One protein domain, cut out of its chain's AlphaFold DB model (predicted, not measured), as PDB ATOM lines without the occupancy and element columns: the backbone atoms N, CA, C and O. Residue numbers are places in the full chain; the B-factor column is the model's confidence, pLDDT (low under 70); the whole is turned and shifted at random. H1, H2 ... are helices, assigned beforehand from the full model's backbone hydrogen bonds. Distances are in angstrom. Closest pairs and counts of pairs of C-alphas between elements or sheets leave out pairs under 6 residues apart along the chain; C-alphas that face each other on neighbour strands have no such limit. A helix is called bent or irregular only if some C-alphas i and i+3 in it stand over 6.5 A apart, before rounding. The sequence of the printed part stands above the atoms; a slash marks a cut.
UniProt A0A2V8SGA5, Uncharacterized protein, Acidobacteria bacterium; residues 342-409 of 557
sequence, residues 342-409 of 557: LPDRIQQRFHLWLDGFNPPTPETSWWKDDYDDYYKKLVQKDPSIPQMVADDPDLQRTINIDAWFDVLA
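What this domain is: This is residues 342 to 409 of the 557 residues of an uncharacterized protein of Acidobacteria bacterium (UniProt A0A2V8SGA5). Two helices, H2 and H4, cross as an X, and the short helix H3 joins the end of H2 to the beginning of H4 at one end of an elongated body. H1 lies at the other end, set off from H2 and H3 and near only the last residue of H4, and a long link without a named element, residues 356 to 367, winds between H1 and the crossed pair. The printed part has 68 residues with four named helices, H1, H2, H3 and H4 in that order along the chain, and no named strand; its class is all helix. It is compact, with a radius of gyration of the C-alphas of 12.6 A, and it spans 37 by 19 by 18 A.

How they stand to each other: H1, residues 344 to 355, touches no helix. It is apart from H2, residues 368 to 381, and from H3, residues 385 to 391. H1 is close to but not clearly touching H4, residues 393 to 409; their closest C-alphas, those of Leu 352 and Ala 409, are 7.3 A apart, and their lines are about perpendicular at 75 degrees. H2 touches H4 with its residues 370 to 375 alone. The closest C-alphas of H2 and H4, those of Tyr 374 and Ala 403, are 6.2 A apart, and the lines are only just about perpendicular at 72 degrees. H2 and H3 only just touch, with 3 pairs of C-alphas within 8 A, and only at the corner by their link; the closest C-alphas, those of Val 379 and Ile 385, are 5.9 A apart, and the lines are about perpendicular at 78 degrees. H3 and H4 also only just touch, with 3 pairs of C-alphas within 8 A, and only at the corner; the closest C-alphas, those of Val 389 and Leu 395, are 5.6 A apart, at a steep tilt of 39 degrees, opposite ways. In H1, H2 and H3 every O i to N i+4 pair is within hydrogen-bond range, and in H4 11 of 13 are.

Where its parts are: H1 begins at C-alpha 344, (213.252, 213.500, 128.182), and measures 15.6 A from first to last C-alpha. H2 measures 19.9 A and begins at C-alpha 368, (206.817, 220.920, 133.272). H3 measures 9.7 A. H4, the longest helix by residues, measures 22.9 A and ends at C-alpha 409, (217.121, 228.484, 124.802); it is irregular, but only just: C-alphas 406 and 409 are 6.9 A apart.

The domain as a whole: The two C-alphas farthest apart, those of Leu 342 and Ser 384, are 37.7 A apart. Residues 379 to 384, of which 379 to 381 belong to H2, stand free. The link from H1 to H2 is long, and those from H2 to H3 and from H3 to H4 are tight. The printed part has no cut. Its mean pLDDT is 89.8, and no printed residue is under 70.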
ATOM      1  N   LEU A 342     211.377 207.386 124.473       75.81
ATOM      2  CA  LEU A 342     212.432 208.383 124.335       75.81
ATOM      3  C   LEU A 342     212.712 209.099 125.667       75.81
ATOM      4  O   LEU A 342     211.812 209.748 126.198       75.81
ATOM      5  N   PRO A 343     213.965 209.096 126.161       79.31
ATOM      6  CA  PRO A 343     214.349 209.896 127.320       79.31
ATOM      7  C   PRO A 343     214.067 211.391 127.117       79.31
ATOM      8  O   PRO A 343     214.375 211.933 126.052       79.31
ATOM      9  N   ASP A 344     213.608 212.069 128.169       81.31
ATOM     10  CA  ASP A 344     213.252 213.500 128.182       81.31
ATOM     11  C   ASP A 344     214.311 214.399 127.544       81.31
ATOM     12  O   ASP A 344     214.020 215.230 126.689       81.31
ATOM     13  N   ARG A 345     215.586 214.168 127.876       79.06
ATOM     14  CA  ARG A 345     216.692 214.956 127.323       79.06
ATOM     15  C   ARG A 345     216.805 214.815 125.800       79.06
ATOM     16  O   ARG A 345     217.193 215.769 125.136       79.06
ATOM     17  N   ILE A 346     216.496 213.646 125.231       79.81
ATOM     18  CA  ILE A 346     216.485 213.480 123.770       79.81
ATOM     19  C   ILE A 346     215.336 214.303 123.187       79.81
ATOM     20  O   ILE A 346     215.573 215.077 122.265       79.81
ATOM     21  N   GLN A 347     214.134 214.219 123.767       82.88
ATOM     22  CA  GLN A 347     212.985 215.020 123.326       82.88
ATOM     23  C   GLN A 347     213.306 216.521 123.353       82.88
ATOM     24  O   GLN A 347     213.141 217.208 122.347       82.88
ATOM     25  N   GLN A 348     213.908 216.996 124.442       85.56
ATOM     26  CA  GLN A 348     214.385 218.367 124.605       85.56
ATOM     27  C   GLN A 348     215.388 218.787 123.512       85.56
ATOM     28  O   GLN A 348     215.258 219.867 122.937       85.56
ATOM     29  N   ARG A 349     216.397 217.956 123.190       85.62
ATOM     30  CA  ARG A 349     217.386 218.285 122.138       85.62
ATOM     31  C   ARG A 349     216.757 218.372 120.751       85.62
ATOM     32  O   ARG A 349     217.171 219.214 119.956       85.62
ATOM     33  N   PHE A 350     215.784 217.516 120.458       85.38
ATOM     34  CA  PHE A 350     215.054 217.562 119.194       85.38
ATOM     35  C   PHE A 350     214.094 218.753 119.128       85.38
ATOM     36  O   PHE A 350     214.021 219.385 118.076       85.38
ATOM     37  N   HIS A 351     213.439 219.123 120.235       86.62
ATOM     38  CA  HIS A 351     212.636 220.348 120.300       86.62
ATOM     39  C   HIS A 351     213.507 221.581 120.055       86.62
ATOM     40  O   HIS A 351     213.213 222.369 119.164       86.62
ATOM     41  N   LEU A 352     214.653 221.694 120.737       87.81
ATOM     42  CA  LEU A 352     215.627 222.771 120.503       87.81
ATOM     43  C   LEU A 352     216.090 222.844 119.037       87.81
ATOM     44  O   LEU A 352     216.271 223.931 118.488       87.81
ATOM     45  N   TRP A 353     216.265 221.691 118.394       88.00
ATOM     46  CA  TRP A 353     216.690 221.607 117.001       88.00
ATOM     47  C   TRP A 353     215.610 222.063 116.017       88.00
ATOM     48  O   TRP A 353     215.865 222.927 115.175       88.00
ATOM     49  N   LEU A 354     214.409 221.499 116.138       85.69
ATOM     50  CA  LEU A 354     213.338 221.648 115.153       85.69
ATOM     51  C   LEU A 354     212.463 222.878 115.408       85.69
ATOM     52  O   LEU A 354     211.988 223.478 114.450       85.69
ATOM     53  N   ASP A 355     212.279 223.262 116.673       84.75
ATOM     54  CA  ASP A 355     211.353 224.322 117.091       84.75
ATOM     55  C   ASP A 355     211.890 225.164 118.263       84.75
ATOM     56  O   ASP A 355     211.142 225.770 119.019       84.75
ATOM     57  N   GLY A 356     213.215 225.221 118.439       84.94
ATOM     58  CA  GLY A 356     213.835 225.759 119.659       84.94
ATOM     59  C   GLY A 356     213.606 227.236 119.988       84.94
ATOM     60  O   GLY A 356     214.061 227.678 121.039       84.94
ATOM     61  N   PHE A 357     212.940 228.002 119.124       85.19
ATOM     62  CA  PHE A 357     212.552 229.391 119.401       85.19
ATOM     63  C   PHE A 357     211.092 229.533 119.842       85.19
ATOM     64  O   PHE A 357     210.682 230.626 120.221       85.19
ATOM     65  N   ASN A 358     210.331 228.437 119.831       88.00
ATOM     66  CA  ASN A 358     208.988 228.370 120.379       88.00
ATOM     67  C   ASN A 358     209.019 227.501 121.646       88.00
ATOM     68  O   ASN A 358     209.470 226.351 121.587       88.00
ATOM     69  N   PRO A 359     208.563 228.016 122.799       90.06
ATOM     70  CA  PRO A 359     208.525 227.220 124.013       90.06
ATOM     71  C   PRO A 359     207.491 226.089 123.874       90.06
ATOM     72  O   PRO A 359     206.422 226.298 123.288       90.06
ATOM     73  N   PRO A 360     207.770 224.892 124.413       89.62
ATOM     74  CA  PRO A 360     206.752 223.855 124.559       89.62
ATOM     75  C   PRO A 360     205.652 224.312 125.533       89.62
ATOM     76  O   PRO A 360     205.812 225.282 126.278       89.62
ATOM     77  N   THR A 361     204.513 223.619 125.550       88.88
ATOM     78  CA  THR A 361     203.451 223.920 126.522       88.88
ATOM     79  C   THR A 361     203.921 223.594 127.946       88.88
ATOM     80  O   THR A 361     204.626 222.596 128.117       88.88
ATOM     81  N   PRO A 362     203.515 224.362 128.977       89.81
ATOM     82  CA  PRO A 362     203.909 224.103 130.368       89.81
ATOM     83  C   PRO A 362     203.587 222.687 130.863       89.81
ATOM     84  O   PRO A 362     204.302 222.139 131.687       89.81
ATOM     85  N   GLU A 363     202.549 222.051 130.316       87.88
ATOM     86  CA  GLU A 363     202.149 220.683 130.680       87.88
ATOM     87  C   GLU A 363     202.974 219.582 129.994       87.88
ATOM     88  O   GLU A 363     202.759 218.392 130.234       87.88
ATOM     89  N   THR A 364     203.909 219.947 129.114       87.75
ATOM     90  CA  THR A 364     204.771 218.981 128.429       87.75
ATOM     91  C   THR A 364     205.622 218.237 129.457       87.75
ATOM     92  O   THR A 364     206.359 218.859 130.217       87.75
ATOM     93  N   SER A 365     205.569 216.902 129.454       85.06
ATOM     94  CA  SER A 365     206.127 216.059 130.527       85.06
ATOM     95  C   SER A 365     207.595 216.331 130.864       85.06
ATOM     96  O   SER A 365     207.968 216.276 132.026       85.06
ATOM     97  N   TRP A 366     208.423 216.625 129.859       86.56
ATOM     98  CA  TRP A 366     209.853 216.892 130.035       86.56
ATOM     99  C   TRP A 366     210.187 218.366 130.311       86.56
ATOM    100  O   TRP A 366     211.344 218.667 130.586       86.56
ATOM    101  N   TRP A 367     209.216 219.277 130.195       91.44
ATOM    102  CA  TRP A 367     209.386 220.719 130.423       91.44
ATOM    103  C   TRP A 367     208.729 221.199 131.718       91.44
ATOM    104  O   TRP A 367     209.208 222.146 132.335       91.44
ATOM    105  N   LYS A 368     207.653 220.531 132.139       92.06
ATOM    106  CA  LYS A 368     206.817 220.920 133.272       92.06
ATOM    107  C   LYS A 368     207.608 221.214 134.540       92.06
ATOM    108  O   LYS A 368     207.421 222.269 135.129       92.06
ATOM    109  N   ASP A 369     208.521 220.323 134.918       91.12
ATOM    110  CA  ASP A 369     209.309 220.487 136.143       91.12
ATOM    111  C   ASP A 369     210.207 221.738 136.090       91.12
ATOM    112  O   ASP A 369     210.256 222.510 137.049       91.12
ATOM    113  N   ASP A 370     210.870 221.980 134.951       91.56
ATOM    114  CA  ASP A 370     211.727 223.155 134.742       91.56
ATOM    115  C   ASP A 370     210.900 224.456 134.752       91.56
ATOM    116  O   ASP A 370     211.304 225.452 135.363       91.56
ATOM    117  N   TYR A 371     209.726 224.443 134.109       94.56
ATOM    118  CA  TYR A 371     208.788 225.567 134.110       94.56
ATOM    119  C   TYR A 371     208.243 225.853 135.513       94.56
ATOM    120  O   TYR A 371     208.279 226.999 135.960       94.56
ATOM    121  N   ASP A 372     207.777 224.830 136.231       94.31
ATOM    122  CA  ASP A 372     207.204 224.971 137.570       94.31
ATOM    123  C   ASP A 372     208.245 225.514 138.555       94.31
ATOM    124  O   ASP A 372     207.932 226.352 139.404       94.31
ATOM    125  N   ASP A 373     209.502 225.082 138.444       94.44
ATOM    126  CA  ASP A 373     210.590 225.587 139.279       94.44
ATOM    127  C   ASP A 373     210.974 227.034 138.950       94.44
ATOM    128  O   ASP A 373     211.278 227.809 139.866       94.44
ATOM    129  N   TYR A 374     210.930 227.431 137.677       94.19
ATOM    130  CA  TYR A 374     211.066 228.834 137.282       94.19
ATOM    131  C   TYR A 374     209.900 229.675 137.822       94.19
ATOM    132  O   TYR A 374     210.118 230.695 138.481       94.19
ATOM    133  N   TYR A 375     208.666 229.210 137.624       94.06
ATOM    134  CA  TYR A 375     207.448 229.886 138.060       94.06
ATOM    135  C   TYR A 375     207.422 230.084 139.581       94.06
ATOM    136  O   TYR A 375     207.156 231.186 140.056       94.06
ATOM    137  N   LYS A 376     207.803 229.068 140.368       94.88
ATOM    138  CA  LYS A 376     207.940 229.188 141.832       94.88
ATOM    139  C   LYS A 376     208.925 230.287 142.233       94.88
ATOM    140  O   LYS A 376     208.621 231.063 143.136       94.88
ATOM    141  N   LYS A 377     210.093 230.370 141.584       94.31
ATOM    142  CA  LYS A 377     211.089 231.428 141.858       94.31
ATOM    143  C   LYS A 377     210.552 232.809 141.495       94.31
ATOM    144  O   LYS A 377     210.814 233.770 142.218       94.31
ATOM    145  N   LEU A 378     209.796 232.904 140.404       93.44
ATOM    146  CA  LEU A 378     209.166 234.148 139.979       93.44
ATOM    147  C   LEU A 378     208.121 234.619 140.999       93.44
ATOM    148  O   LEU A 378     208.192 235.759 141.445       93.44
ATOM    149  N   VAL A 379     207.235 233.728 141.456       93.94
ATOM    150  CA  VAL A 379     206.219 234.024 142.487       93.94
ATOM    151  C   VAL A 379     206.852 234.379 143.838       93.94
ATOM    152  O   VAL A 379     206.344 235.226 144.565       93.94
ATOM    153  N   GLN A 380     207.988 233.770 144.190       94.88
ATOM    154  CA  GLN A 380     208.738 234.157 145.392       94.88
ATOM    155  C   GLN A 380     209.290 235.585 145.304       94.88
ATOM    156  O   GLN A 380     209.389 236.265 146.323       94.88
ATOM    157  N   LYS A 381     209.671 236.025 144.101       93.81
ATOM    158  CA  LYS A 381     210.169 237.381 143.854       93.81
ATOM    159  C   LYS A 381     209.030 238.400 143.800       93.81
ATOM    160  O   LYS A 381     209.208 239.516 144.281       93.81
ATOM    161  N   ASP A 382     207.894 238.011 143.235       94.38
ATOM    162  CA  ASP A 382     206.690 238.828 143.136       94.38
ATOM    163  C   ASP A 382     205.431 237.990 143.453       94.38
ATOM    164  O   ASP A 382     204.931 237.253 142.594       94.38
ATOM    165  N   PRO A 383     204.888 238.099 144.681       93.75
ATOM    166  CA  PRO A 383     203.712 237.338 145.099       93.75
ATOM    167  C   PRO A 383     202.415 237.688 144.358       93.75
ATOM    168  O   PRO A 383     201.432 236.966 144.518       93.75
ATOM    169  N   SER A 384     202.379 238.776 143.578       92.88
ATOM    170  CA  SER A 384     201.183 239.203 142.836       92.88
ATOM    171  C   SER A 384     200.972 238.442 141.519       92.88
ATOM    172  O   SER A 384     199.855 238.402 141.003       92.88
ATOM    173  N   ILE A 385     202.007 237.755 141.022       91.75
ATOM    174  CA  ILE A 385     202.008 237.034 139.739       91.75
ATOM    175  C   ILE A 385     200.822 236.066 139.567       91.75
ATOM    176  O   ILE A 385     200.211 236.096 138.501       91.75
ATOM    177  N   PRO A 386     200.422 235.240 140.559       92.56
ATOM    178  CA  PRO A 386     199.285 234.334 140.383       92.56
ATOM    179  C   PRO A 386     197.967 235.065 140.111       92.56
ATOM    180  O   PRO A 386     197.146 234.576 139.341       92.56
ATOM    181  N   GLN A 387     197.773 236.233 140.728       90.94
ATOM    182  CA  GLN A 387     196.596 237.062 140.491       90.94
ATOM    183  C   GLN A 387     196.668 237.712 139.106       90.94
ATOM    184  O   GLN A 387     195.701 237.643 138.358       90.94
ATOM    185  N   MET A 388     197.838 238.224 138.712       90.38
ATOM    186  CA  MET A 388     198.046 238.796 137.377       90.38
ATOM    187  C   MET A 388     197.798 237.779 136.255       90.38
ATOM    188  O   MET A 388     197.234 238.130 135.226       90.38
ATOM    189  N   VAL A 389     198.190 236.517 136.449       91.12
ATOM    190  CA  VAL A 389     197.930 235.434 135.483       91.12
ATOM    191  C   VAL A 389     196.444 235.067 135.429       91.12
ATOM    192  O   VAL A 389     195.947 234.684 134.373       91.12
ATOM    193  N   ALA A 390     195.723 235.173 136.549       90.81
ATOM    194  CA  ALA A 390     194.275 234.972 136.564       90.81
ATOM    195  C   ALA A 390     193.531 236.101 135.828       90.81
ATOM    196  O   ALA A 390     192.522 235.832 135.176       90.81
ATOM    197  N   ASP A 391     194.045 237.331 135.918       92.69
ATOM    198  CA  ASP A 391     193.485 238.514 135.259       92.69
ATOM    199  C   ASP A 391     193.816 238.559 133.751       92.69
ATOM    200  O   ASP A 391     192.970 238.961 132.950       92.69
ATOM    201  N   ASP A 392     195.016 238.118 133.352       92.06
ATOM    202  CA  ASP A 392     195.479 238.053 131.960       92.06
ATOM    203  C   ASP A 392     196.047 236.660 131.606       92.06
ATOM    204  O   ASP A 392     197.209 236.352 131.906       92.06
ATOM    205  N   PRO A 393     195.270 235.813 130.904       85.06
ATOM    206  CA  PRO A 393     195.733 234.500 130.458       85.06
ATOM    207  C   PRO A 393     196.944 234.531 129.504       85.06
ATOM    208  O   PRO A 393     197.712 233.562 129.467       85.06
ATOM    209  N   ASP A 394     197.163 235.615 128.747       89.81
ATOM    210  CA  ASP A 394     198.313 235.737 127.836       89.81
ATOM    211  C   ASP A 394     199.630 235.971 128.600       89.81
ATOM    212  O   ASP A 394     200.722 235.651 128.102       89.81
ATOM    213  N   LEU A 395     199.551 236.431 129.853       90.94
ATOM    214  CA  LEU A 395     200.713 236.574 130.725       90.94
ATOM    215  C   LEU A 395     201.388 235.222 130.985       90.94
ATOM    216  O   LEU A 395     202.617 235.143 130.968       90.94
ATOM    217  N   GLN A 396     200.619 234.136 131.136       90.19
ATOM    218  CA  GLN A 396     201.185 232.795 131.326       90.19
ATOM    219  C   GLN A 396     202.052 232.374 130.132       90.19
ATOM    220  O   GLN A 396     203.112 231.766 130.300       90.19
ATOM    221  N   ARG A 397     201.629 232.728 128.913       90.38
ATOM    222  CA  ARG A 397     202.408 232.463 127.702       90.38
ATOM    223  C   ARG A 397     203.712 233.253 127.702       90.38
ATOM    224  O   ARG A 397     204.747 232.686 127.358       90.38
ATOM    225  N   THR A 398     203.665 234.524 128.090       92.06
ATOM    226  CA  THR A 398     204.856 235.383 128.180       92.06
ATOM    227  C   THR A 398     205.841 234.845 129.215       92.06
ATOM    228  O   THR A 398     207.008 234.640 128.891       92.06
ATOM    229  N   ILE A 399     205.355 234.465 130.400       93.88
ATOM    230  CA  ILE A 399     206.168 233.827 131.444       93.88
ATOM    231  C   ILE A 399     206.818 232.537 130.926       93.88
ATOM    232  O   ILE A 399     207.987 232.286 131.202       93.88
ATOM    233  N   ASN A 400     206.095 231.720 130.154       94.06
ATOM    234  CA  ASN A 400     206.654 230.497 129.577       94.06
ATOM    235  C   ASN A 400     207.729 230.775 128.507       94.06
ATOM    236  O   ASN A 400     208.702 230.028 128.410       94.06
ATOM    237  N   ILE A 401     207.586 231.847 127.721       93.81
ATOM    238  CA  ILE A 401     208.633 232.301 126.790       93.81
ATOM    239  C   ILE A 401     209.879 232.715 127.576       93.81
ATOM    240  O   ILE A 401     210.978 232.251 127.266       93.81
ATOM    241  N   ASP A 402     209.710 233.528 128.616       93.62
ATOM    242  CA  ASP A 402     210.820 233.997 129.445       93.62
ATOM    243  C   ASP A 402     211.525 232.828 130.146       93.62
ATOM    244  O   ASP A 402     212.751 232.721 130.081       93.62
ATOM    245  N   ALA A 403     210.759 231.893 130.717       94.62
ATOM    246  CA  ALA A 403     211.273 230.661 131.310       94.62
ATOM    247  C   ALA A 403     212.078 229.835 130.296       94.62
ATOM    248  O   ALA A 403     213.168 229.348 130.594       94.62
ATOM    249  N   TRP A 404     211.571 229.690 129.070       94.75
ATOM    250  CA  TRP A 404     212.238 228.918 128.026       94.75
ATOM    251  C   TRP A 404     213.607 229.483 127.659       94.75
ATOM    252  O   TRP A 404     214.585 228.729 127.566       94.75
ATOM    253  N   PHE A 405     213.700 230.801 127.474       93.25
ATOM    254  CA  PHE A 405     214.976 231.442 127.183       93.25
ATOM    255  C   PHE A 405     215.904 231.422 128.397       93.25
ATOM    256  O   PHE A 405     217.056 231.034 128.220       93.25
ATOM    257  N   ASP A 406     215.425 231.719 129.605       90.69
ATOM    258  CA  ASP A 406     216.262 231.727 130.815       90.69
ATOM    259  C   ASP A 406     216.855 230.345 131.140       90.69
ATOM    260  O   ASP A 406     218.032 230.231 131.488       90.69
ATOM    261  N   VAL A 407     216.070 229.276 130.964       89.19
ATOM    262  CA  VAL A 407     216.487 227.926 131.363       89.19
ATOM    263  C   VAL A 407     217.255 227.200 130.252       89.19
ATOM    264  O   VAL A 407     218.297 226.603 130.531       89.19
ATOM    265  N   LEU A 408     216.775 227.216 128.997       88.44
ATOM    266  CA  LEU A 408     217.272 226.307 127.947       88.44
ATOM    267  C   LEU A 408     217.704 226.978 126.641       88.44
ATOM    268  O   LEU A 408     218.693 226.550 126.036       88.44
ATOM    269  N   ALA A 409     216.970 227.984 126.167       91.50
ATOM    270  CA  ALA A 409     217.121 228.484 124.802       91.50
ATOM    271  C   ALA A 409     218.081 229.668 124.648       91.50
ATOM    272  O   ALA A 409     218.496 229.953 123.524       91.50
TER     273      ALA A 409